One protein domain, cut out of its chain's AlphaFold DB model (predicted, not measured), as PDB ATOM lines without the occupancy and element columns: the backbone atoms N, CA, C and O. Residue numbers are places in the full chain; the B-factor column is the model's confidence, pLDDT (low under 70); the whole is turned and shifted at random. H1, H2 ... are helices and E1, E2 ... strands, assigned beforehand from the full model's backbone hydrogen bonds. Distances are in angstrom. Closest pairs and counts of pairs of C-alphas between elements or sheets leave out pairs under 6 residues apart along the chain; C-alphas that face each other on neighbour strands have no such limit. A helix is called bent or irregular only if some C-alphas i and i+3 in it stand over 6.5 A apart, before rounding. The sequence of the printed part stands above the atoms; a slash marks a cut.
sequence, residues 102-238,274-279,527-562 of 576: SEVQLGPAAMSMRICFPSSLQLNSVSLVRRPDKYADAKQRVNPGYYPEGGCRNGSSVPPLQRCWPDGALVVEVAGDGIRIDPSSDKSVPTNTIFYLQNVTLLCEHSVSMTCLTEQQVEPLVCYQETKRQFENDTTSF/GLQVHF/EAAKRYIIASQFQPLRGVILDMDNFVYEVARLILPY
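Overview. This is residues 102 to 238, 274 to 279 and 527 to 562 of the 576 residues of an uncharacterized protein of Volvox carteri f. nagariensis (UniProt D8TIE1). A twisted, bent sheet of five strands curls round H1 and the arm H4b of a long helix, while H3 packs on E2 and E5, with H2 beyond. Residues 527 to 542 of H4 stick out. The 179 printed residues include four named helices and five named strands, in the order E1 E2 H1 E3 E4 E5 H2 H3 H4. The class is mixed; E1 and E2 are parallel to E5, and E3 E4 E5 form a meander, each strand the antiparallel neighbour of the one before. The whole is compact, radius of gyration of the C-alphas 17.0 A, spanning 46 by 41 by 35 A.

Along the chain. E1, residues 102 to 106, begins at C-alpha 102 (-22.695, -25.705, -21.728). E2 is 109 to 116, H1 119 to 128, E3 141 to 144, E4 167 to 182, 29.8 A, E5 187 to 207, 25.0 A, H2 210 to 215, and H3 220 to 234, 21.2 A. H4, 527 to 562, assigned as one helix by its hydrogen bonds, is bent: C-alphas 537 and 540 are 7.0 A apart. Its arms are H4a, 527 to 537, and H4b, 540 to 562, 34.0 A; H4b is irregular, C-alphas 558 and 561 being 6.7 A apart, and ends at C-alpha 562 (5.090, -38.296, -15.463).

Arrangement. E5 bends by 125 degrees at residue 194. Within hydrogen-bond range are N 104 and O 194 of E1 and E5, N 111 and O 201 of E2 and E5, N 171 and O 200 of the hairpin E4 and E5, and N 143 and O 170 of the hairpin E3 and E4, each 2.8 A. H4b, with residues 555 to 559 alone, touches H1, about perpendicular at 86 degrees; the closest C-alphas, of Ser 125 and Val 555, are 5.5 A apart. H3 touches H4b at a steep tilt of 53 degrees, closest C-alphas Pro 220 and Ala 556, 5.9 A. H2 and H3 only just touch, with 3 pairs of C-alphas within 8 A, closest Cys 212 and Cys 223, 5.8 A. H4a touches no helix. Every O i to N i+4 pair is within range in H2, H3 and H4a, 5 of 6 in H1 and 17 of 19 in H4b.

Size, cuts and confidence. C-alphas 215 and 527 are farthest apart, 53.8 A. Across the cuts, C-alphas 238 and 274 are 13.1 A apart, and 279 and 527 29.5 A. The links H1 to E3 and E3 to E4 are long. Mean pLDDT of the printed part is 82.3; 42 residues are under 70, among them 274 to 279 and 527 to 549.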
ATOM      1  N   SER A 102     -22.878 -25.998 -20.311       92.25
ATOM      2  CA  SER A 102     -22.695 -25.705 -21.728       92.25
ATOM      3  C   SER A 102     -21.948 -26.859 -22.382       92.25
ATOM      4  O   SER A 102     -21.097 -27.494 -21.767       92.25
ATOM      5  N   GLU A 103     -22.231 -27.135 -23.646       94.12
ATOM      6  CA  GLU A 103     -21.565 -28.213 -24.362       94.12
ATOM      7  C   GLU A 103     -21.060 -27.730 -25.713       94.12
ATOM      8  O   GLU A 103     -21.785 -27.088 -26.472       94.12
ATOM      9  N   VAL A 104     -19.812 -28.074 -26.016       94.44
ATOM     10  CA  VAL A 104     -19.166 -27.799 -27.292       94.44
ATOM     11  C   VAL A 104     -18.770 -29.129 -27.920       94.44
ATOM     12  O   VAL A 104     -17.821 -29.782 -27.485       94.44
ATOM     13  N   GLN A 105     -19.495 -29.515 -28.968       95.50
ATOM     14  CA  GLN A 105     -19.174 -30.685 -29.781       95.50
ATOM     15  C   GLN A 105     -18.416 -30.261 -31.041       95.50
ATOM     16  O   GLN A 105     -18.837 -29.349 -31.754       95.50
ATOM     17  N   LEU A 106     -17.307 -30.935 -31.338       94.88
ATOM     18  CA  LEU A 106     -16.491 -30.701 -32.529       94.88
ATOM     19  C   LEU A 106     -16.243 -32.030 -33.245       94.88
ATOM     20  O   LEU A 106     -15.569 -32.901 -32.703       94.88
ATOM     21  N   GLY A 107     -16.737 -32.175 -34.475       91.56
ATOM     22  CA  GLY A 107     -16.451 -33.347 -35.304       91.56
ATOM     23  C   GLY A 107     -17.335 -33.480 -36.546       91.56
ATOM     24  O   GLY A 107     -18.499 -33.086 -36.488       91.56
ATOM     25  N   PRO A 108     -16.842 -34.053 -37.665       94.69
ATOM     26  CA  PRO A 108     -15.444 -34.209 -38.089       94.69
ATOM     27  C   PRO A 108     -14.834 -32.852 -38.476       94.69
ATOM     28  O   PRO A 108     -15.442 -32.092 -39.232       94.69
ATOM     29  N   ALA A 109     -13.636 -32.533 -37.981       92.44
ATOM     30  CA  ALA A 109     -13.025 -31.216 -38.186       92.44
ATOM     31  C   ALA A 109     -11.492 -31.264 -38.196       92.44
ATOM     32  O   ALA A 109     -10.882 -32.267 -37.839       92.44
ATOM     33  N   ALA A 110     -10.873 -30.147 -38.574       90.81
ATOM     34  CA  ALA A 110      -9.447 -29.919 -38.398       90.81
ATOM     35  C   ALA A 110      -9.226 -28.689 -37.515       90.81
ATOM     36  O   ALA A 110      -9.925 -27.683 -37.639       90.81
ATOM     37  N   MET A 111      -8.255 -28.767 -36.619       91.31
ATOM     38  CA  MET A 111      -7.888 -27.700 -35.699       91.31
ATOM     39  C   MET A 111      -6.393 -27.441 -35.838       91.31
ATOM     40  O   MET A 111      -5.603 -28.375 -35.751       91.31
ATOM     41  N   SER A 112      -6.016 -26.179 -36.061       90.44
ATOM     42  CA  SER A 112      -4.617 -25.754 -36.041       90.44
ATOM     43  C   SER A 112      -4.317 -25.109 -34.697       90.44
ATOM     44  O   SER A 112      -5.004 -24.174 -34.275       90.44
ATOM     45  N   MET A 113      -3.290 -25.611 -34.027       90.12
ATOM     46  CA  MET A 113      -2.729 -25.011 -32.827       90.12
ATOM     47  C   MET A 113      -1.367 -24.432 -33.172       90.12
ATOM     48  O   MET A 113      -0.544 -25.095 -33.807       90.12
ATOM     49  N   ARG A 114      -1.109 -23.204 -32.720       89.81
ATOM     50  CA  ARG A 114       0.192 -22.571 -32.945       89.81
ATOM     51  C   ARG A 114       1.319 -23.317 -32.257       89.81
ATOM     52  O   ARG A 114       2.378 -23.514 -32.835       89.81
ATOM     53  N   ILE A 115       1.084 -23.713 -31.015       92.62
ATOM     54  CA  ILE A 115       2.060 -24.419 -30.199       92.62
ATOM     55  C   ILE A 115       1.360 -25.618 -29.591       92.62
ATOM     56  O   ILE A 115       0.266 -25.484 -29.047       92.62
ATOM     57  N   CYS A 116       1.978 -26.786 -29.683       93.38
ATOM     58  CA  CYS A 116       1.446 -28.003 -29.093       93.38
ATOM     59  C   CYS A 116       2.550 -28.799 -28.404       93.38
ATOM     60  O   CYS A 116       3.722 -28.718 -28.769       93.38
ATOM     61  N   PHE A 117       2.170 -29.627 -27.438       93.19
ATOM     62  CA  PHE A 117       3.054 -30.697 -26.988       93.19
ATOM     63  C   PHE A 117       3.131 -31.790 -28.053       93.19
ATOM     64  O   PHE A 117       2.132 -32.004 -28.742       93.19
ATOM     65  N   PRO A 118       4.259 -32.507 -28.167       93.06
ATOM     66  CA  PRO A 118       4.366 -33.673 -29.027       93.06
ATOM     67  C   PRO A 118       3.201 -34.648 -28.835       93.06
ATOM     68  O   PRO A 118       2.768 -34.901 -27.708       93.06
ATOM     69  N   SER A 119       2.714 -35.234 -29.922       90.12
ATOM     70  CA  SER A 119       1.559 -36.132 -29.951       90.12
ATOM     71  C   SER A 119       1.725 -37.354 -29.040       90.12
ATOM     72  O   SER A 119       0.742 -37.844 -28.482       90.12
ATOM     73  N   SER A 120       2.964 -37.791 -28.789       87.38
ATOM     74  CA  SER A 120       3.286 -38.816 -27.788       87.38
ATOM     75  C   SER A 120       2.939 -38.399 -26.354       87.38
ATOM     76  O   SER A 120       2.477 -39.229 -25.574       87.38
ATOM     77  N   LEU A 121       3.107 -37.121 -26.003       89.06
ATOM     78  CA  LEU A 121       2.704 -36.581 -24.703       89.06
ATOM     79  C   LEU A 121       1.207 -36.285 -24.651       89.06
ATOM     80  O   LEU A 121       0.579 -36.565 -23.634       89.06
ATOM     81  N   GLN A 122       0.620 -35.793 -25.748       86.31
ATOM     82  CA  GLN A 122      -0.826 -35.554 -25.826       86.31
ATOM     83  C   GLN A 122      -1.633 -36.826 -25.530       86.31
ATOM     84  O   GLN A 122      -2.663 -36.755 -24.861       86.31
ATOM     85  N   LEU A 123      -1.154 -37.989 -25.988       87.12
ATOM     86  CA  LEU A 123      -1.787 -39.283 -25.724       87.12
ATOM     87  C   LEU A 123      -1.898 -39.572 -24.223       87.12
ATOM     88  O   LEU A 123      -2.964 -39.955 -23.737       87.12
ATOM     89  N   ASN A 124      -0.817 -39.322 -23.482       87.81
ATOM     90  CA  ASN A 124      -0.808 -39.479 -22.033       87.81
ATOM     91  C   ASN A 124      -1.760 -38.480 -21.381       87.81
ATOM     92  O   ASN A 124      -2.565 -38.862 -20.538       87.81
ATOM     93  N   SER A 125      -1.744 -37.221 -21.809       86.62
ATOM     94  CA  SER A 125      -2.606 -36.186 -21.238       86.62
ATOM     95  C   SER A 125      -4.084 -36.479 -21.427       86.62
ATOM     96  O   SER A 125      -4.847 -36.380 -20.473       86.62
ATOM     97  N   VAL A 126      -4.489 -36.902 -22.625       90.12
ATOM     98  CA  VAL A 126      -5.882 -37.259 -22.911       90.12
ATOM     99  C   VAL A 126      -6.347 -38.438 -22.060       90.12
ATOM    100  O   VAL A 126      -7.482 -38.434 -21.591       90.12
ATOM    101  N   SER A 127      -5.474 -39.410 -21.785       89.88
ATOM    102  CA  SER A 127      -5.813 -40.530 -20.898       89.88
ATOM    103  C   SER A 127      -6.089 -40.104 -19.447       89.88
ATOM    104  O   SER A 127      -6.792 -40.809 -18.724       89.88
ATOM    105  N   LEU A 128      -5.567 -38.942 -19.034       90.31
ATOM    106  CA  LEU A 128      -5.740 -38.369 -17.696       90.31
ATOM    107  C   LEU A 128      -6.937 -37.425 -17.595       90.31
ATOM    108  O   LEU A 128      -7.357 -37.097 -16.484       90.31
ATOM    109  N   VAL A 129      -7.490 -36.978 -18.726       91.00
ATOM    110  CA  VAL A 129      -8.674 -36.120 -18.730       91.00
ATOM    111  C   VAL A 129      -9.844 -36.905 -18.147       91.00
ATOM    112  O   VAL A 129     -10.255 -37.950 -18.667       91.00
ATOM    113  N   ARG A 130     -10.400 -36.385 -17.049       93.94
ATOM    114  CA  ARG A 130     -11.603 -36.944 -16.442       93.94
ATOM    115  C   ARG A 130     -12.739 -36.877 -17.458       93.94
ATOM    116  O   ARG A 130     -13.041 -35.815 -17.995       93.94
ATOM    117  N   ARG A 131     -13.370 -38.025 -17.697       95.62
ATOM    118  CA  ARG A 131     -14.571 -38.109 -18.525       95.62
ATOM    119  C   ARG A 131     -15.731 -37.437 -17.782       95.62
ATOM    120  O   ARG A 131     -15.962 -37.799 -16.624       95.62
ATOM    121  N   PRO A 132     -16.460 -36.511 -18.419       95.44
ATOM    122  CA  PRO A 132     -17.727 -36.028 -17.893       95.44
ATOM    123  C   PRO A 132     -18.710 -37.193 -17.748       95.44
ATOM    124  O   PRO A 132     -18.711 -38.095 -18.586       95.44
ATOM    125  N   ASP A 133     -19.594 -37.156 -16.749       95.25
ATOM    126  CA  ASP A 133     -20.568 -38.239 -16.510       95.25
ATOM    127  C   ASP A 133     -21.465 -38.493 -17.737       95.25
ATOM    128  O   ASP A 133     -21.827 -39.629 -18.035       95.25
ATOM    129  N   LYS A 134     -21.754 -37.435 -18.510       95.75
ATOM    130  CA  LYS A 134     -22.486 -37.505 -19.787       95.75
ATOM    131  C   LYS A 134     -21.780 -38.363 -20.849       95.75
ATOM    132  O   LYS A 134     -22.441 -38.902 -21.731       95.75
ATOM    133  N   TYR A 135     -20.457 -38.485 -20.761       96.62
ATOM    134  CA  TYR A 135     -19.577 -39.161 -21.714       96.62
ATOM    135  C   TYR A 135     -18.681 -40.191 -21.018       96.62
ATOM    136  O   TYR A 135     -17.490 -40.303 -21.318       96.62
ATOM    137  N   ALA A 136     -19.253 -40.961 -20.087       96.50
ATOM    138  CA  ALA A 136     -18.528 -41.982 -19.329       96.50
ATOM    139  C   ALA A 136     -17.820 -43.018 -20.229       96.50
ATOM    140  O   ALA A 136     -16.737 -43.490 -19.881       96.50
ATOM    141  N   ASP A 137     -18.390 -43.294 -21.406       96.56
ATOM    142  CA  ASP A 137     -17.888 -44.280 -22.370       96.56
ATOM    143  C   ASP A 137     -16.947 -43.693 -23.438       96.56
ATOM    144  O   ASP A 137     -16.484 -44.421 -24.320       96.56
ATOM    145  N   ALA A 138     -16.633 -42.391 -23.379       96.12
ATOM    146  CA  ALA A 138     -15.731 -41.772 -24.346       96.12
ATOM    147  C   ALA A 138     -14.359 -42.460 -24.322       96.12
ATOM    148  O   ALA A 138     -13.722 -42.608 -23.271       96.12
ATOM    149  N   LYS A 139     -13.862 -42.850 -25.500       96.50
ATOM    150  CA  LYS A 139     -12.643 -43.672 -25.613       96.50
ATOM    151  C   LYS A 139     -11.386 -42.994 -25.071       96.50
ATOM    152  O   LYS A 139     -10.443 -43.705 -24.738       96.50
ATOM    153  N   GLN A 140     -11.366 -41.660 -24.984       95.88
ATOM    154  CA  GLN A 140     -10.173 -40.861 -24.675       95.88
ATOM    155  C   GLN A 140      -8.989 -41.278 -25.549       95.88
ATOM    156  O   GLN A 140      -7.911 -41.622 -25.065       95.88
ATOM    157  N   ARG A 141      -9.224 -41.322 -26.863       94.50
ATOM    158  CA  ARG A 141      -8.270 -41.870 -27.827       94.50
ATOM    159  C   ARG A 141      -7.771 -40.802 -28.786       94.50
ATOM    160  O   ARG A 141      -8.547 -40.177 -29.511       94.50
ATOM    161  N   VAL A 142      -6.450 -40.709 -28.861       93.56
ATOM    162  CA  VAL A 142      -5.707 -39.942 -29.860       93.56
ATOM    163  C   VAL A 142      -4.810 -40.908 -30.624       93.56
ATOM    164  O   VAL A 142      -4.177 -41.770 -30.023       93.56
ATOM    165  N   ASN A 143      -4.763 -40.795 -31.945       93.44
ATOM    166  CA  ASN A 143      -3.801 -41.508 -32.775       93.44
ATOM    167  C   ASN A 143      -2.693 -40.513 -33.176       93.44
ATOM    168  O   ASN A 143      -2.992 -39.560 -33.904       93.44
ATOM    169  N   PRO A 144      -1.447 -40.684 -32.698       91.44
ATOM    170  CA  PRO A 144      -0.335 -39.807 -33.058       91.44
ATOM    171  C   PRO A 144       0.098 -40.011 -34.517       91.44
ATOM    172  O   PRO A 144      -0.188 -41.048 -35.117       91.44
ATOM    173  N   GLY A 145       0.813 -39.030 -35.074       83.00
ATOM    174  CA  GLY A 145       1.417 -39.126 -36.406       83.00
ATOM    175  C   GLY A 145       0.409 -39.088 -37.552       83.00
ATOM    176  O   GLY A 145       0.644 -39.686 -38.602       83.00
ATOM    177  N   TYR A 146      -0.732 -38.418 -37.365       76.31
ATOM    178  CA  TYR A 146      -1.699 -38.276 -38.446       76.31
ATOM    179  C   TYR A 146      -1.210 -37.234 -39.452       76.31
ATOM    180  O   TYR A 146      -1.268 -36.029 -39.203       76.31
ATOM    181  N   TYR A 147      -0.780 -37.718 -40.612       75.06
ATOM    182  CA  TYR A 147      -0.492 -36.900 -41.779       75.06
ATOM    183  C   TYR A 147      -1.544 -37.187 -42.852       75.06
ATOM    184  O   TYR A 147      -1.856 -38.354 -43.096       75.06
ATOM    185  N   PRO A 148      -2.107 -36.155 -43.499       67.00
ATOM    186  CA  PRO A 148      -3.069 -36.355 -44.571       67.00
ATOM    187  C   PRO A 148      -2.437 -37.213 -45.675       67.00
ATOM    188  O   PRO A 148      -1.355 -36.908 -46.182       67.00
ATOM    189  N   GLU A 149      -3.120 -38.300 -46.030       63.16
ATOM    190  CA  GLU A 149      -2.734 -39.198 -47.116       63.16
ATOM    191  C   GLU A 149      -2.599 -38.385 -48.415       63.16
ATOM    192  O   GLU A 149      -3.568 -37.794 -48.893       63.16
ATOM    193  N   GLY A 150      -1.388 -38.291 -48.971       75.31
ATOM    194  CA  GLY A 150      -1.150 -37.536 -50.212       75.31
ATOM    195  C   GLY A 150       0.170 -36.775 -50.300       75.31
ATOM    196  O   GLY A 150       0.458 -36.191 -51.343       75.31
ATOM    197  N   GLY A 151       0.987 -36.807 -49.245       80.19
ATOM    198  CA  GLY A 151       2.226 -36.040 -49.186       80.19
ATOM    199  C   GLY A 151       1.943 -34.573 -48.874       80.19
ATOM    200  O   GLY A 151       1.053 -33.937 -49.438       80.19
ATOM    201  N   CYS A 152       2.696 -34.029 -47.932       89.00
ATOM    202  CA  CYS A 152       2.539 -32.652 -47.508       89.00
ATOM    203  C   CYS A 152       3.402 -31.715 -48.372       89.00
ATOM    204  O   CYS A 152       4.418 -32.125 -48.940       89.00
ATOM    205  N   ARG A 153       2.998 -30.450 -48.505       89.62
ATOM    206  CA  ARG A 153       3.755 -29.417 -49.228       89.62
ATOM    207  C   ARG A 153       4.069 -28.252 -48.304       89.62
ATOM    208  O   ARG A 153       3.188 -27.737 -47.628       89.62
ATOM    209  N   ASN A 154       5.312 -27.789 -48.321       86.88
ATOM    210  CA  ASN A 154       5.704 -26.586 -47.591       86.88
ATOM    211  C   ASN A 154       5.356 -25.325 -48.391       86.88
ATOM    212  O   ASN A 154       5.533 -25.291 -49.607       86.88
ATOM    213  N   GLY A 155       4.870 -24.288 -47.703       82.69
ATOM    214  CA  GLY A 155       4.597 -22.970 -48.276       82.69
ATOM    215  C   GLY A 155       3.380 -22.284 -47.655       82.69
ATOM    216  O   GLY A 155       2.360 -22.918 -47.390       82.69
ATOM    217  N   SER A 156       3.457 -20.965 -47.472       79.69
ATOM    218  CA  SER A 156       2.335 -20.143 -46.991       79.69
ATOM    219  C   SER A 156       1.136 -20.161 -47.954       79.69
ATOM    220  O   SER A 156      -0.011 -20.041 -47.532       79.69
ATOM    221  N   SER A 157       1.360 -20.402 -49.246       85.88
ATOM    222  CA  SER A 157       0.292 -20.540 -50.244       85.88
ATOM    223  C   SER A 157      -0.437 -21.889 -50.203       85.88
ATOM    224  O   SER A 157      -1.507 -22.027 -50.797       85.88
ATOM    225  N   VAL A 158       0.112 -22.888 -49.506       86.00
ATOM    226  CA  VAL A 158      -0.492 -24.219 -49.388       86.00
ATOM    227  C   VAL A 158      -1.619 -24.162 -48.347       86.00
ATOM    228  O   VAL A 158      -1.400 -23.613 -47.261       86.00
ATOM    229  N   PRO A 159      -2.821 -24.708 -48.621       82.62
ATOM    230  CA  PRO A 159      -3.891 -24.801 -47.628       82.62
ATOM    231  C   PRO A 159      -3.408 -25.492 -46.343       82.62
ATOM    232  O   PRO A 159      -2.656 -26.457 -46.459       82.62
ATOM    233  N   PRO A 160      -3.851 -25.083 -45.137       79.75
ATOM    234  CA  PRO A 160      -3.391 -25.667 -43.871       79.75
ATOM    235  C   PRO A 160      -3.411 -27.202 -43.853       79.75
ATOM    236  O   PRO A 160      -2.414 -27.829 -43.526       79.75
ATOM    237  N   LEU A 161      -4.489 -27.828 -44.333       83.00
ATOM    238  CA  LEU A 161      -4.597 -29.290 -44.419       83.00
ATOM    239  C   LEU A 161      -3.632 -29.973 -45.404       83.00
ATOM    240  O   LEU A 161      -3.561 -31.191 -45.425       83.00
ATOM    241  N   GLN A 162      -2.941 -29.230 -46.264       86.94
ATOM    242  CA  GLN A 162      -1.960 -29.763 -47.215       86.94
ATOM    243  C   GLN A 162      -0.520 -29.422 -46.805       86.94
ATOM    244  O   GLN A 162       0.419 -29.826 -47.495       86.94
ATOM    245  N   ARG A 163      -0.329 -28.676 -45.707       88.12
ATOM    246  CA  ARG A 163       0.996 -28.301 -45.206       88.12
ATOM    247  C   ARG A 163       1.695 -29.459 -44.521       88.12
ATOM    248  O   ARG A 163       1.041 -30.349 -43.978       88.12
ATOM    249  N   CYS A 164       3.029 -29.443 -44.543       89.62
ATOM    250  CA  CYS A 164       3.785 -30.299 -43.638       89.62
ATOM    251  C   CYS A 164       3.747 -29.664 -42.260       89.62
ATOM    252  O   CYS A 164       4.243 -28.557 -42.063       89.62
ATOM    253  N   TRP A 165       3.139 -30.381 -41.332       91.00
ATOM    254  CA  TRP A 165       3.124 -30.018 -39.931       91.00
ATOM    255  C   TRP A 165       4.252 -30.771 -39.233       91.00
ATOM    256  O   TRP A 165       4.418 -31.959 -39.518       91.00
ATOM    257  N   PRO A 166       5.046 -30.128 -38.362       90.12
ATOM    258  CA  PRO A 166       6.046 -30.839 -37.571       90.12
ATOM    259  C   PRO A 166       5.417 -31.968 -36.750       90.12
ATOM    260  O   PRO A 166       6.024 -33.025 -36.603       90.12
ATOM    261  N   ASP A 167       4.184 -31.773 -36.282       93.19
ATOM    262  CA  ASP A 167       3.433 -32.782 -35.551       93.19
ATOM    263  C   ASP A 167       1.932 -32.694 -35.856       93.19
ATOM    264  O   ASP A 167       1.400 -31.645 -36.235       93.19
ATOM    265  N   GLY A 168       1.251 -33.824 -35.705       91.38
ATOM    266  CA  GLY A 168      -0.165 -33.963 -35.999       91.38
ATOM    267  C   GLY A 168      -0.754 -35.186 -35.317       91.38
ATOM    268  O   GLY A 168      -0.097 -36.216 -35.145       91.38
ATOM    269  N   ALA A 169      -2.018 -35.082 -34.929       93.75
ATOM    270  CA  ALA A 169      -2.719 -36.158 -34.249       93.75
ATOM    271  C   ALA A 169      -4.176 -36.232 -34.701       93.75
ATOM    272  O   ALA A 169      -4.804 -35.221 -35.000       93.75
ATOM    273  N   LEU A 170      -4.736 -37.437 -34.737       94.06
ATOM    274  CA  LEU A 170      -6.166 -37.635 -34.936       94.06
ATOM    275  C   LEU A 170      -6.812 -37.932 -33.587       94.06
ATOM    276  O   LEU A 170      -6.633 -39.012 -33.024       94.06
ATOM    277  N   VAL A 171      -7.592 -36.984 -33.085       94.44
ATOM    278  CA  VAL A 171      -8.474 -37.184 -31.938       94.44
ATOM    279  C   VAL A 171      -9.656 -38.012 -32.417       94.44
ATOM    280  O   VAL A 171     -10.523 -37.516 -33.134       94.44
ATOM    281  N   VAL A 172      -9.671 -39.293 -32.059       95.19
ATOM    282  CA  VAL A 172     -10.760 -40.204 -32.434       95.19
ATOM    283  C   VAL A 172     -12.006 -39.833 -31.643       95.19
ATOM    284  O   VAL A 172     -13.070 -39.630 -32.223       95.19
ATOM    285  N   GLU A 173     -11.856 -39.725 -30.325       96.88
ATOM    286  CA  GLU A 173     -12.947 -39.423 -29.406       96.88
ATOM    287  C   GLU A 173     -12.372 -39.009 -28.049       96.88
ATOM    288  O   GLU A 173     -11.695 -39.809 -27.391       96.88
ATOM    289  N   VAL A 174     -12.619 -37.763 -27.648       96.62
ATOM    290  CA  VAL A 174     -12.170 -37.180 -26.378       96.62
ATOM    291  C   VAL A 174     -13.296 -36.357 -25.785       96.62
ATOM    292  O   VAL A 174     -13.873 -35.515 -26.466       96.62
ATOM    293  N   ALA A 175     -13.591 -36.593 -24.511       97.12
ATOM    294  CA  ALA A 175     -14.568 -35.823 -23.756       97.12
ATOM    295  C   ALA A 175     -13.904 -35.278 -22.495       97.12
ATOM    296  O   ALA A 175     -13.279 -36.037 -21.760       97.12
ATOM    297  N   GLY A 176     -14.032 -33.990 -22.217       95.69
ATOM    298  CA  GLY A 176     -13.430 -33.391 -21.032       95.69
ATOM    299  C   GLY A 176     -14.245 -32.230 -20.515       95.69
ATOM    300  O   GLY A 176     -14.893 -31.524 -21.288       95.69
ATOM    301  N   ASP A 177     -14.191 -32.027 -19.205       94.62
ATOM    302  CA  ASP A 177     -14.640 -30.771 -18.626       94.62
ATOM    303  C   ASP A 177     -13.662 -29.673 -19.052       94.62
ATOM    304  O   ASP A 177     -12.440 -29.840 -19.022       94.62
ATOM    305  N   GLY A 178     -14.208 -28.548 -19.487       91.44
ATOM    306  CA  GLY A 178     -13.452 -27.347 -19.746       91.44
ATOM    307  C   GLY A 178     -12.810 -26.858 -18.462       91.44
ATOM    308  O   GLY A 178     -13.315 -27.072 -17.359       91.44
ATOM    309  N   ILE A 179     -11.660 -26.214 -18.593       90.31
ATOM    310  CA  ILE A 179     -10.920 -25.712 -17.447       90.31
ATOM    311  C   ILE A 179     -10.542 -24.273 -17.741       90.31
ATOM    312  O   ILE A 179     -10.073 -23.951 -18.829       90.31
ATOM    313  N   ARG A 180     -10.739 -23.402 -16.755       88.75
ATOM    314  CA  ARG A 180     -10.265 -22.026 -16.788       88.75
ATOM    315  C   ARG A 180      -9.226 -21.841 -15.702       88.75
ATOM    316  O   ARG A 180      -9.452 -22.230 -14.560       88.75
ATOM    317  N   ILE A 181      -8.119 -21.192 -16.029       83.31
ATOM    318  CA  ILE A 181      -7.156 -20.768 -15.013       83.31
ATOM    319  C   ILE A 181      -7.724 -19.521 -14.338       83.31
ATOM    320  O   ILE A 181      -8.005 -18.517 -14.998       83.31
ATOM    321  N   ASP A 182      -7.954 -19.587 -13.029       85.44
ATOM    322  CA  ASP A 182      -8.316 -18.408 -12.250       85.44
ATOM    323  C   ASP A 182      -7.083 -17.501 -12.109       85.44
ATOM    324  O   ASP A 182      -6.128 -17.876 -11.427       85.44
ATOM    325  N   PRO A 183      -7.088 -16.294 -12.706       81.44
ATOM    326  CA  PRO A 183      -5.919 -15.418 -12.713       81.44
ATOM    327  C   PRO A 183      -5.513 -14.945 -11.313       81.44
ATOM    328  O   PRO A 183      -4.387 -14.492 -11.131       81.44
ATOM    329  N   SER A 184      -6.417 -15.011 -10.329       89.38
ATOM    330  CA  SER A 184      -6.123 -14.588  -8.957       89.38
ATOM    331  C   SER A 184      -5.405 -15.660  -8.137       89.38
ATOM    332  O   SER A 184      -4.650 -15.324  -7.225       89.38
ATOM    333  N   SER A 185      -5.621 -16.936  -8.460       89.31
ATOM    334  CA  SER A 185      -5.106 -18.064  -7.682       89.31
ATOM    335  C   SER A 185      -4.150 -18.972  -8.453       89.31
ATOM    336  O   SER A 185      -3.526 -19.829  -7.829       89.31
ATOM    337  N   ASP A 186      -4.036 -18.797  -9.775       82.50
ATOM    338  CA  ASP A 186      -3.308 -19.683 -10.697       82.50
ATOM    339  C   ASP A 186      -3.730 -21.162 -10.557       82.50
ATOM    340  O   ASP A 186      -2.968 -22.110 -10.768       82.50
ATOM    341  N   LYS A 187      -4.980 -21.370 -10.126       87.56
ATOM    342  CA  LYS A 187      -5.600 -22.687 -10.006       87.56
ATOM    343  C   LYS A 187      -6.511 -22.922 -11.193       87.56
ATOM    344  O   LYS A 187      -7.272 -22.038 -11.592       87.56
ATOM    345  N   SER A 188      -6.482 -24.146 -11.702       83.81
ATOM    346  CA  SER A 188      -7.517 -24.643 -12.588       83.81
ATOM    347  C   SER A 188      -8.853 -24.684 -11.860       83.81
ATOM    348  O   SER A 188      -9.007 -25.317 -10.814       83.81
ATOM    349  N   VAL A 189      -9.832 -23.997 -12.430       90.25
ATOM    350  CA  VAL A 189     -11.229 -24.059 -12.025       90.25
ATOM    351  C   VAL A 189     -11.978 -24.729 -13.171       90.25
ATOM    352  O   VAL A 189     -11.941 -24.201 -14.289       90.25
ATOM    353  N   PRO A 190     -12.631 -25.883 -12.946       86.94
ATOM    354  CA  PRO A 190     -13.456 -26.490 -13.977       86.94
ATOM    355  C   PRO A 190     -14.528 -25.489 -14.404       86.94
ATOM    356  O   PRO A 190     -15.155 -24.819 -13.578       86.94
ATOM    357  N   THR A 191     -14.701 -25.345 -15.707       88.88
ATOM    358  CA  THR A 191     -15.823 -24.615 -16.271       88.88
ATOM    359  C   THR A 191     -17.025 -25.548 -16.318       88.88
ATOM    360  O   THR A 191     -16.892 -26.768 -16.365       88.88
ATOM    361  N   ASN A 192     -18.230 -24.983 -16.338       91.25
ATOM    362  CA  ASN A 192     -19.439 -25.761 -16.609       91.25
ATOM    363  C   ASN A 192     -19.572 -26.070 -18.113       91.25
ATOM    364  O   ASN A 192     -20.691 -26.163 -18.604       91.25
ATOM    365  N   THR A 193     -18.467 -26.150 -18.858       93.62
ATOM    366  CA  THR A 193     -18.463 -26.407 -20.298       93.62
ATOM    367  C   THR A 193     -17.898 -27.795 -20.544       93.62
ATOM    368  O   THR A 193     -16.775 -28.063 -20.149       93.62
ATOM    369  N   ILE A 194     -18.630 -28.671 -21.219       95.38
ATOM    370  CA  ILE A 194     -18.122 -29.970 -21.663       95.38
ATOM    371  C   ILE A 194     -17.609 -29.832 -23.094       95.38
ATOM    372  O   ILE A 194     -18.338 -29.376 -23.977       95.38
ATOM    373  N   PHE A 195     -16.376 -30.264 -23.339       95.75
ATOM    374  CA  PHE A 195     -15.817 -30.407 -24.677       95.75
ATOM    375  C   PHE A 195     -15.911 -31.857 -25.122       95.75
ATOM    376  O   PHE A 195     -15.415 -32.748 -24.436       95.75
ATOM    377  N   TYR A 196     -16.516 -32.088 -26.284       96.88
ATOM    378  CA  TYR A 196     -16.593 -33.402 -26.909       96.88
ATOM    379  C   TYR A 196     -16.028 -33.334 -28.330       96.88
ATOM    380  O   TYR A 196     -16.623 -32.752 -29.236       96.88
ATOM    381  N   LEU A 197     -14.832 -33.887 -28.509       96.56
ATOM    382  CA  LEU A 197     -14.081 -33.897 -29.759       96.56
ATOM    383  C   LEU A 197     -14.192 -35.281 -30.397       96.56
ATOM    384  O   LEU A 197     -13.771 -36.270 -29.799       96.56
ATOM    385  N   GLN A 198     -14.702 -35.359 -31.622       96.94
ATOM    386  CA  GLN A 198     -14.872 -36.613 -32.350       96.94
ATOM    387  C   GLN A 198     -14.309 -36.495 -33.768       96.94
ATOM    388  O   GLN A 198     -14.722 -35.641 -34.547       96.94
ATOM    389  N   ASN A 199     -13.374 -37.374 -34.133       95.56
ATOM    390  CA  ASN A 199     -12.690 -37.348 -35.434       95.56
ATOM    391  C   ASN A 199     -12.124 -35.958 -35.788       95.56
ATOM    392  O   ASN A 199     -12.363 -35.429 -36.878       95.56
ATOM    393  N   VAL A 200     -11.396 -35.352 -34.847       94.19
ATOM    394  CA  VAL A 200     -10.754 -34.046 -35.031       94.19
ATOM    395  C   VAL A 200      -9.280 -34.242 -35.360       94.19
ATOM    396  O   VAL A 200      -8.527 -34.813 -34.575       94.19
ATOM    397  N   THR A 201      -8.840 -33.751 -36.515       92.62
ATOM    398  CA  THR A 201      -7.417 -33.684 -36.852       92.62
ATOM    399  C   THR A 201      -6.789 -32.468 -36.179       92.62
ATOM    400  O   THR A 201      -7.118 -31.334 -36.520       92.62
ATOM    401  N   LEU A 202      -5.874 -32.697 -35.244       92.75
ATOM    402  CA  LEU A 202      -5.025 -31.673 -34.648       92.75
ATOM    403  C   LEU A 202      -3.775 -31.492 -35.502       92.75
ATOM    404  O   LEU A 202      -3.058 -32.451 -35.786       92.75
ATOM    405  N   LEU A 203      -3.520 -30.251 -35.891       92.69
ATOM    406  CA  LEU A 203      -2.353 -29.823 -36.642       92.69
ATOM    407  C   LEU A 203      -1.567 -28.845 -35.786       92.69
ATOM    408  O   LEU A 203      -2.148 -27.936 -35.191       92.69
ATOM    409  N   CYS A 204      -0.258 -29.038 -35.710       93.25
ATOM    410  CA  CYS A 204       0.592 -28.233 -34.857       93.25
ATOM    411  C   CYS A 204       1.585 -27.429 -35.678       93.25
ATOM    412  O   CYS A 204       2.433 -28.018 -36.342       93.25
ATOM    413  N   GLU A 205       1.501 -26.099 -35.617       90.94
ATOM    414  CA  GLU A 205       2.465 -25.209 -36.280       90.94
ATOM    415  C   GLU A 205       3.862 -25.377 -35.675       90.94
ATOM    416  O   GLU A 205       4.830 -25.536 -36.417       90.94
ATOM    417  N   HIS A 206       3.956 -25.414 -34.342       92.25
ATOM    418  CA  HIS A 206       5.211 -25.556 -33.608       92.25
ATOM    419  C   HIS A 206       5.071 -26.553 -32.458       92.25
ATOM    420  O   HIS A 206       4.405 -26.295 -31.456       92.25
ATOM    421  N   SER A 207       5.729 -27.703 -32.573       94.12
ATOM    422  CA  SER A 207       5.790 -28.672 -31.479       94.12
ATOM    423  C   SER A 207       6.824 -28.240 -30.442       94.12
ATOM    424  O   SER A 207       7.958 -27.917 -30.808       94.12
ATOM    425  N   VAL A 208       6.477 -28.307 -29.156       94.50
ATOM    426  CA  VAL A 208       7.450 -28.174 -28.065       94.50
ATOM    427  C   VAL A 208       8.534 -29.231 -28.256       94.50
ATOM    428  O   VAL A 208       8.239 -30.416 -28.405       94.50
ATOM    429  N   SER A 209       9.792 -28.794 -28.281       93.81
ATOM    430  CA  SER A 209      10.920 -29.682 -28.557       93.81
ATOM    431  C   SER A 209      10.992 -30.819 -27.538       93.81
ATOM    432  O   SER A 209      11.042 -30.571 -26.331       93.81
ATOM    433  N   MET A 210      11.059 -32.062 -28.030       91.44
ATOM    434  CA  MET A 210      11.235 -33.234 -27.169       91.44
ATOM    435  C   MET A 210      12.536 -33.132 -26.369       91.44
ATOM    436  O   MET A 210      12.535 -33.428 -25.184       91.44
ATOM    437  N   THR A 211      13.598 -32.592 -26.974       92.94
ATOM    438  CA  THR A 211      14.880 -32.299 -26.317       92.94
ATOM    439  C   THR A 211      14.694 -31.426 -25.076       92.94
ATOM    440  O   THR A 211      15.283 -31.704 -24.038       92.94
ATOM    441  N   CYS A 212      13.839 -30.397 -25.137       94.38
ATOM    442  CA  CYS A 212      13.570 -29.563 -23.963       94.38
ATOM    443  C   CYS A 212      12.859 -30.361 -22.863       94.38
ATOM    444  O   CYS A 212      13.226 -30.278 -21.694       94.38
ATOM    445  N   LEU A 213      11.863 -31.155 -23.260       91.75
ATOM    446  CA  LEU A 213      11.019 -31.924 -22.349       91.75
ATOM    447  C   LEU A 213      11.769 -33.070 -21.660       91.75
ATOM    448  O   LEU A 213      11.451 -33.384 -20.516       91.75
ATOM    449  N   THR A 214      12.733 -33.694 -22.338       89.62
ATOM    450  CA  THR A 214      13.464 -34.856 -21.817       89.62
ATOM    451  C   THR A 214      14.823 -34.490 -21.232       89.62
ATOM    452  O   THR A 214      15.141 -34.923 -20.133       89.62
ATOM    453  N   GLU A 215      15.642 -33.694 -21.924       86.56
ATOM    454  CA  GLU A 215      17.060 -33.544 -21.552       86.56
ATOM    455  C   GLU A 215      17.288 -32.526 -20.444       86.56
ATOM    456  O   GLU A 215      18.215 -32.663 -19.651       86.56
ATOM    457  N   GLN A 216      16.468 -31.479 -20.385       79.38
ATOM    458  CA  GLN A 216      16.725 -30.388 -19.449       79.38
ATOM    459  C   GLN A 216      16.099 -30.636 -18.071       79.38
ATOM    460  O   GLN A 216      16.336 -29.849 -17.160       79.38
ATOM    461  N   GLN A 217      15.283 -31.694 -17.918       74.75
ATOM    462  CA  GLN A 217      14.394 -31.897 -16.758       74.75
ATOM    463  C   GLN A 217      13.616 -30.621 -16.395       74.75
ATOM    464  O   GLN A 217      13.270 -30.355 -15.244       74.75
ATOM    465  N   VAL A 218      13.376 -29.795 -17.410       80.75
ATOM    466  CA  VAL A 218      12.737 -28.504 -17.274       80.75
ATOM    467  C   VAL A 218      11.238 -28.734 -17.252       80.75
ATOM    468  O   VAL A 218      10.700 -29.575 -17.971       80.75
ATOM    469  N   GLU A 219      10.563 -27.969 -16.403       87.94
ATOM    470  CA  GLU A 219       9.113 -27.959 -16.293       87.94
ATOM    471  C   GLU A 219       8.477 -27.847 -17.702       87.94
ATOM    472  O   GLU A 219       8.789 -26.880 -18.401       87.94
ATOM    473  N   PRO A 220       7.603 -28.774 -18.166       88.88
ATOM    474  CA  PRO A 220       6.916 -28.672 -19.457       88.88
ATOM    475  C   PRO A 220       6.389 -27.281 -19.816       88.88
ATOM    476  O   PRO A 220       6.436 -26.878 -20.979       88.88
ATOM    477  N   LEU A 221       5.939 -26.522 -18.816       87.44
ATOM    478  CA  LEU A 221       5.503 -25.149 -18.999       87.44
ATOM    479  C   LEU A 221       6.631 -24.207 -19.448       87.44
ATOM    480  O   LEU A 221       6.415 -23.366 -20.317       87.44
ATOM    481  N   VAL A 222       7.837 -24.345 -18.903       91.75
ATOM    482  CA  VAL A 222       9.005 -23.560 -19.321       91.75
ATOM    483  C   VAL A 222       9.391 -23.916 -20.758       91.75
ATOM    484  O   VAL A 222       9.636 -23.013 -21.556       91.75
ATOM    485  N   CYS A 223       9.347 -25.195 -21.142       94.12
ATOM    486  CA  CYS A 223       9.574 -25.607 -22.533       94.12
ATOM    487  C   CYS A 223       8.527 -25.036 -23.497       94.12
ATOM    488  O   CYS A 223       8.859 -24.590 -24.600       94.12
ATOM    489  N   TYR A 224       7.264 -25.002 -23.073       92.00
ATOM    490  CA  TYR A 224       6.190 -24.362 -23.822       92.00
ATOM    491  C   TYR A 224       6.423 -22.854 -23.976       92.00
ATOM    492  O   TYR A 224       6.333 -22.323 -25.083       92.00
ATOM    493  N   GLN A 225       6.777 -22.161 -22.891       91.62
ATOM    494  CA  GLN A 225       7.082 -20.728 -22.911       91.62
ATOM    495  C   GLN A 225       8.300 -20.405 -23.780       91.62
ATOM    496  O   GLN A 225       8.278 -19.408 -24.498       91.62
ATOM    497  N   GLU A 226       9.335 -21.242 -23.767       93.19
ATOM    498  CA  GLU A 226      10.514 -21.046 -24.610       93.19
ATOM    499  C   GLU A 226      10.188 -21.269 -26.089       93.19
ATOM    500  O   GLU A 226      10.552 -20.443 -26.922       93.19
ATOM    501  N   THR A 227       9.416 -22.312 -26.412       93.12
ATOM    502  CA  THR A 227       8.910 -22.543 -27.779       93.12
ATOM    503  C   THR A 227       8.079 -21.349 -28.250       93.12
ATOM    504  O   THR A 227       8.246 -20.865 -29.369       93.12
ATOM    505  N   LYS A 228       7.231 -20.809 -27.367       91.69
ATOM    506  CA  LYS A 228       6.454 -19.596 -27.633       91.69
ATOM    507  C   LYS A 228       7.341 -18.384 -27.888       91.69
ATOM    508  O   LYS A 228       7.107 -17.669 -28.854       91.69
ATOM    509  N   ARG A 229       8.365 -18.168 -27.062       91.69
ATOM    510  CA  ARG A 229       9.315 -17.061 -27.218       91.69
ATOM    511  C   ARG A 229      10.082 -17.157 -28.536       91.69
ATOM    512  O   ARG A 229      10.245 -16.148 -29.213       91.69
ATOM    513  N   GLN A 230      10.533 -18.354 -28.908       90.44
ATOM    514  CA  GLN A 230      11.206 -18.603 -30.188       90.44
ATOM    515  C   GLN A 230      10.284 -18.267 -31.360       90.44
ATOM    516  O   GLN A 230      10.658 -17.496 -32.239       90.44
ATOM    517  N   PHE A 231       9.038 -18.736 -31.305       86.31
ATOM    518  CA  PHE A 231       8.042 -18.435 -32.324       86.31
ATOM    519  C   PHE A 231       7.704 -16.943 -32.426       86.31
ATOM    520  O   PHE A 231       7.607 -16.419 -33.531       86.31
ATOM    521  N   GLU A 232       7.517 -16.240 -31.305       86.00
ATOM    522  CA  GLU A 232       7.217 -14.798 -31.299       86.00
ATOM    523  C   GLU A 232       8.359 -13.971 -31.904       86.00
ATOM    524  O   GLU A 232       8.105 -12.970 -32.577       86.00
ATOM    525  N   ASN A 233       9.607 -14.418 -31.742       84.75
ATOM    526  CA  ASN A 233      10.756 -13.788 -32.388       84.75
ATOM    527  C   ASN A 233      10.764 -14.029 -33.910       84.75
ATOM    528  O   ASN A 233      11.060 -13.104 -34.669       84.75
ATOM    529  N   ASP A 234      10.373 -15.225 -34.357       76.25
ATOM    530  CA  ASP A 234      10.331 -15.597 -35.778       76.25
ATOM    531  C   ASP A 234       9.113 -15.003 -36.519       76.25
ATOM    532  O   ASP A 234       9.183 -14.663 -37.703       76.25
ATOM    533  N   THR A 235       7.976 -14.820 -35.837       60.53
ATOM    534  CA  THR A 235       6.701 -14.405 -36.461       60.53
ATOM    535  C   THR A 235       6.525 -12.922 -36.724       60.53
ATOM    536  O   THR A 235       5.515 -12.538 -37.322       60.53
ATOM    537  N   THR A 236       7.539 -12.104 -36.455       51.50
ATOM    538  CA  THR A 236       7.639 -10.816 -37.159       51.50
ATOM    539  C   THR A 236       7.685 -10.993 -38.687       51.50
ATOM    540  O   THR A 236       7.423 -10.033 -39.396       51.50
ATOM    541  N   SER A 237       7.920 -12.206 -39.215       49.66
ATOM    542  CA  SER A 237       7.925 -12.488 -40.660       49.66
ATOM    543  C   SER A 237       6.618 -13.079 -41.233       49.66
ATOM    544  O   SER A 237       6.253 -12.750 -42.358       49.66
ATOM    545  N   PHE A 238       5.886 -13.946 -40.519       50.00
ATOM    546  CA  PHE A 238       4.841 -14.775 -41.160       50.00
ATOM    547  C   PHE A 238       3.508 -14.053 -41.423       50.00
ATOM    548  O   PHE A 238       2.854 -14.295 -42.437       50.00
ATOM    549  N   GLY A 274      -2.678 -17.313 -30.119       29.52
ATOM    550  CA  GLY A 274      -3.353 -17.733 -31.344       29.52
ATOM    551  C   GLY A 274      -3.767 -19.200 -31.343       29.52
ATOM    552  O   GLY A 274      -2.975 -20.068 -31.696       29.52
ATOM    553  N   LEU A 275      -5.039 -19.446 -31.054       30.36
ATOM    554  CA  LEU A 275      -5.759 -20.608 -31.561       30.36
ATOM    555  C   LEU A 275      -6.390 -20.221 -32.906       30.36
ATOM    556  O   LEU A 275      -7.158 -19.258 -32.975       30.36
ATOM    557  N   GLN A 276      -6.080 -20.944 -33.986       36.62
ATOM    558  CA  GLN A 276      -6.697 -20.709 -35.293       36.62
ATOM    559  C   GLN A 276      -7.492 -21.943 -35.718       36.62
ATOM    560  O   GLN A 276      -6.969 -22.915 -36.259       36.62
ATOM    561  N   VAL A 277      -8.800 -21.905 -35.470       30.64
ATOM    562  CA  VAL A 277      -9.688 -23.005 -35.854       30.64
ATOM    563  C   VAL A 277     -10.013 -22.890 -37.346       30.64
ATOM    564  O   VAL A 277     -10.695 -21.960 -37.782       30.64
ATOM    565  N   HIS A 278      -9.494 -23.830 -38.139       32.34
ATOM    566  CA  HIS A 278      -9.721 -23.912 -39.580       32.34
ATOM    567  C   HIS A 278     -10.734 -24.997 -39.900       32.34
ATOM    568  O   HIS A 278     -10.407 -26.170 -40.056       32.34
ATOM    569  N   PHE A 279     -11.977 -24.593 -40.087       30.05
ATOM    570  CA  PHE A 279     -12.994 -25.531 -40.504       30.05
ATOM    571  C   PHE A 279     -12.933 -25.752 -42.012       30.05
ATOM    572  O   PHE A 279     -12.984 -24.818 -42.811       30.05
ATOM    573  N   GLU A 527     -20.955   3.765 -36.034       64.50
ATOM    574  CA  GLU A 527     -19.812   2.843 -36.033       64.50
ATOM    575  C   GLU A 527     -19.451   2.326 -34.631       64.50
ATOM    576  O   GLU A 527     -18.961   1.207 -34.498       64.50
ATOM    577  N   ALA A 528     -19.736   3.083 -33.568       60.09
ATOM    578  CA  ALA A 528     -19.523   2.624 -32.196       60.09
ATOM    579  C   ALA A 528     -20.494   1.493 -31.807       60.09
ATOM    580  O   ALA A 528     -20.081   0.519 -31.185       60.09
ATOM    581  N   ALA A 529     -21.753   1.568 -32.235       66.00
ATOM    582  CA  ALA A 529     -22.765   0.543 -32.029       66.00
ATOM    583  C   ALA A 529     -22.491  -0.690 -32.900       66.00
ATOM    584  O   ALA A 529     -22.602  -1.806 -32.404       66.00
ATOM    585  N   LYS A 530     -22.023  -0.523 -34.147       65.12
ATOM    586  CA  LYS A 530     -21.527  -1.653 -34.956       65.12
ATOM    587  C   LYS A 530     -20.349  -2.353 -34.276       65.12
ATOM    588  O   LYS A 530     -20.364  -3.570 -34.145       65.12
ATOM    589  N   ARG A 531     -19.361  -1.598 -33.778       60.16
ATOM    590  CA  ARG A 531     -18.224  -2.149 -33.016       60.16
ATOM    591  C   ARG A 531     -18.668  -2.853 -31.742       60.16
ATOM    592  O   ARG A 531     -18.128  -3.907 -31.437       60.16
ATOM    593  N   TYR A 532     -19.640  -2.297 -31.025       62.81
ATOM    594  CA  TYR A 532     -20.189  -2.910 -29.820       62.81
ATOM    595  C   TYR A 532     -20.911  -4.226 -30.128       62.81
ATOM    596  O   TYR A 532     -20.637  -5.217 -29.467       62.81
ATOM    597  N   ILE A 533     -21.754  -4.262 -31.168       63.47
ATOM    598  CA  ILE A 533     -22.463  -5.472 -31.622       63.47
ATOM    599  C   ILE A 533     -21.472  -6.547 -32.080       63.47
ATOM    600  O   ILE A 533     -21.603  -7.712 -31.723       63.47
ATOM    601  N   ILE A 534     -20.450  -6.157 -32.842       59.94
ATOM    602  CA  ILE A 534     -19.378  -7.059 -33.270       59.94
ATOM    603  C   ILE A 534     -18.634  -7.589 -32.035       59.94
ATOM    604  O   ILE A 534     -18.503  -8.795 -31.862       59.94
ATOM    605  N   ALA A 535     -18.187  -6.715 -31.132       52.56
ATOM    606  CA  ALA A 535     -17.442  -7.114 -29.941       52.56
ATOM    607  C   ALA A 535     -18.256  -8.005 -28.988       52.56
ATOM    608  O   ALA A 535     -17.703  -8.958 -28.444       52.56
ATOM    609  N   SER A 536     -19.551  -7.732 -28.800       57.66
ATOM    610  CA  SER A 536     -20.426  -8.554 -27.959       57.66
ATOM    611  C   SER A 536     -20.658  -9.935 -28.564       57.66
ATOM    612  O   SER A 536     -20.647 -10.919 -27.831       57.66
ATOM    613  N   GLN A 537     -20.757 -10.031 -29.894       59.38
ATOM    614  CA  GLN A 537     -20.824 -11.314 -30.589       59.38
ATOM    615  C   GLN A 537     -19.531 -12.120 -30.439       59.38
ATOM    616  O   GLN A 537     -19.598 -13.331 -30.334       59.38
ATOM    617  N   PHE A 538     -18.351 -11.503 -30.356       59.06
ATOM    618  CA  PHE A 538     -17.091 -12.253 -30.216       59.06
ATOM    619  C   PHE A 538     -16.705 -12.617 -28.772       59.06
ATOM    620  O   PHE A 538     -15.780 -13.411 -28.582       59.06
ATOM    621  N   GLN A 539     -17.391 -12.090 -27.752       63.00
ATOM    622  CA  GLN A 539     -17.099 -12.391 -26.341       63.00
ATOM    623  C   GLN A 539     -17.208 -13.889 -25.994       63.00
ATOM    624  O   GLN A 539     -16.269 -14.414 -25.392       63.00
ATOM    625  N   PRO A 540     -18.259 -14.625 -26.406       63.34
ATOM    626  CA  PRO A 540     -18.345 -16.054 -26.111       63.34
ATOM    627  C   PRO A 540     -17.274 -16.887 -26.818       63.34
ATOM    628  O   PRO A 540     -16.675 -17.769 -26.206       63.34
ATOM    629  N   LEU A 541     -16.967 -16.564 -28.081       63.09
ATOM    630  CA  LEU A 541     -15.895 -17.229 -28.830       63.09
ATOM    631  C   LEU A 541     -14.537 -17.022 -28.149       63.09
ATOM    632  O   LEU A 541     -13.734 -17.947 -28.075       63.09
ATOM    633  N   ARG A 542     -14.294 -15.823 -27.609       68.88
ATOM    634  CA  ARG A 542     -13.099 -15.541 -26.813       68.88
ATOM    635  C   ARG A 542     -13.034 -16.419 -25.562       68.88
ATOM    636  O   ARG A 542     -11.953 -16.894 -25.241       68.88
ATOM    637  N   GLY A 543     -14.163 -16.649 -24.891       69.06
ATOM    638  CA  GLY A 543     -14.252 -17.586 -23.767       69.06
ATOM    639  C   GLY A 543     -13.832 -19.002 -24.162       69.06
ATOM    640  O   GLY A 543     -12.946 -19.565 -23.534       69.06
ATOM    641  N   VAL A 544     -14.375 -19.529 -25.263       67.31
ATOM    642  CA  VAL A 544     -14.031 -20.870 -25.776       67.31
ATOM    643  C   VAL A 544     -12.551 -20.987 -26.154       67.31
ATOM    644  O   VAL A 544     -11.921 -21.998 -25.851       67.31
ATOM    645  N   ILE A 545     -11.980 -19.962 -26.797       68.25
ATOM    646  CA  ILE A 545     -10.550 -19.934 -27.146       68.25
ATOM    647  C   ILE A 545      -9.691 -19.980 -25.878       68.25
ATOM    648  O   ILE A 545      -8.770 -20.785 -25.796       68.25
ATOM    649  N   LEU A 546     -10.025 -19.163 -24.875       68.56
ATOM    650  CA  LEU A 546      -9.304 -19.147 -23.603       68.56
ATOM    651  C   LEU A 546      -9.440 -20.473 -22.848       68.56
ATOM    652  O   LEU A 546      -8.466 -20.931 -22.264       68.56
ATOM    653  N   ASP A 547     -10.615 -21.100 -22.868       68.75
ATOM    654  CA  ASP A 547     -10.830 -22.409 -22.246       68.75
ATOM    655  C   ASP A 547     -10.015 -23.509 -22.950       68.75
ATOM    656  O   ASP A 547      -9.474 -24.384 -22.277       68.75
ATOM    657  N   MET A 548      -9.848 -23.448 -24.280       68.56
ATOM    658  CA  MET A 548      -8.946 -24.357 -25.003       68.56
ATOM    659  C   MET A 548      -7.473 -24.124 -24.672       68.56
ATOM    660  O   MET A 548      -6.744 -25.083 -24.429       68.56
ATOM    661  N   ASP A 549      -7.028 -22.871 -24.627       68.06
ATOM    662  CA  ASP A 549      -5.644 -22.554 -24.260       68.06
ATOM    663  C   ASP A 549      -5.340 -22.999 -22.819       68.06
ATOM    664  O   ASP A 549      -4.292 -23.586 -22.542       68.06
ATOM    665  N   ASN A 550      -6.286 -22.778 -21.902       72.56
ATOM    666  CA  ASN A 550      -6.198 -23.234 -20.517       72.56
ATOM    667  C   ASN A 550      -6.223 -24.763 -20.414       72.56
ATOM    668  O   ASN A 550      -5.504 -25.328 -19.594       72.56
ATOM    669  N   PHE A 551      -6.999 -25.445 -21.260       70.81
ATOM    670  CA  PHE A 551      -6.973 -26.901 -21.356       70.81
ATOM    671  C   PHE A 551      -5.586 -27.405 -21.782       70.81
ATOM    672  O   PHE A 551      -5.043 -28.301 -21.138       70.81
ATOM    673  N   VAL A 552      -4.962 -26.797 -22.799       69.69
ATOM    674  CA  VAL A 552      -3.590 -27.138 -23.228       69.69
ATOM    675  C   VAL A 552      -2.572 -26.886 -22.109       69.69
ATOM    676  O   VAL A 552      -1.662 -27.692 -21.903       69.69
ATOM    677  N   TYR A 553      -2.734 -25.799 -21.352       73.50
ATOM    678  CA  TYR A 553      -1.893 -25.497 -20.193       73.50
ATOM    679  C   TYR A 553      -2.040 -26.533 -19.071       73.50
ATOM    680  O   TYR A 553      -1.045 -27.026 -18.545       73.50
ATOM    681  N   GLU A 554      -3.264 -26.910 -18.711       74.12
ATOM    682  CA  GLU A 554      -3.496 -27.930 -17.682       74.12
ATOM    683  C   GLU A 554      -2.998 -29.302 -18.116       74.12
ATOM    684  O   GLU A 554      -2.405 -30.029 -17.324       74.12
ATOM    685  N   VAL A 555      -3.134 -29.626 -19.399       69.50
ATOM    686  CA  VAL A 555      -2.493 -30.793 -20.005       69.50
ATOM    687  C   VAL A 555      -0.973 -30.762 -19.778       69.50
ATOM    688  O   VAL A 555      -0.416 -31.769 -19.338       69.50
ATOM    689  N   ALA A 556      -0.307 -29.622 -19.992       69.19
ATOM    690  CA  ALA A 556       1.123 -29.453 -19.702       69.19
ATOM    691  C   ALA A 556       1.452 -29.722 -18.229       69.19
ATOM    692  O   ALA A 556       2.409 -30.430 -17.905       69.19
ATOM    693  N   ARG A 557       0.632 -29.168 -17.333       73.69
ATOM    694  CA  ARG A 557       0.770 -29.312 -15.883       73.69
ATOM    695  C   ARG A 557       0.579 -30.762 -15.432       73.69
ATOM    696  O   ARG A 557       1.292 -31.225 -14.546       73.69
ATOM    697  N   LEU A 558      -0.345 -31.495 -16.050       73.19
ATOM    698  CA  LEU A 558      -0.594 -32.911 -15.767       73.19
ATOM    699  C   LEU A 558       0.511 -33.833 -16.296       73.19
ATOM    700  O   LEU A 558       0.717 -34.901 -15.724       73.19
ATOM    701  N   ILE A 559       1.239 -33.433 -17.344       67.38
ATOM    702  CA  ILE A 559       2.404 -34.182 -17.849       67.38
ATOM    703  C   ILE A 559       3.575 -34.131 -16.852       67.38
ATOM    704  O   ILE A 559       4.331 -35.097 -16.750       67.38
ATOM    705  N   LEU A 560       3.699 -33.044 -16.084       68.56
ATOM    706  CA  LEU A 560       4.812 -32.777 -15.169       68.56
ATOM    707  C   LEU A 560       5.228 -33.953 -14.258       68.56
ATOM    708  O   LEU A 560       6.406 -34.311 -14.238       68.56
ATOM    709  N   PRO A 561       4.311 -34.585 -13.499       65.75
ATOM    710  CA  PRO A 561       4.682 -35.697 -12.627       65.75
ATOM    711  C   PRO A 561       5.093 -36.970 -13.381       65.75
ATOM    712  O   PRO A 561       5.703 -37.845 -12.770       65.75
ATOM    713  N   TYR A 562       4.769 -37.103 -14.672       62.00
ATOM    714  CA  TYR A 562       5.090 -38.296 -15.463       62.00
ATOM    715  C   TYR A 562       6.490 -38.241 -16.060       62.00
ATOM    716  O   TYR A 562       7.195 -39.246 -16.006       62.00
TER     717      TYR A 562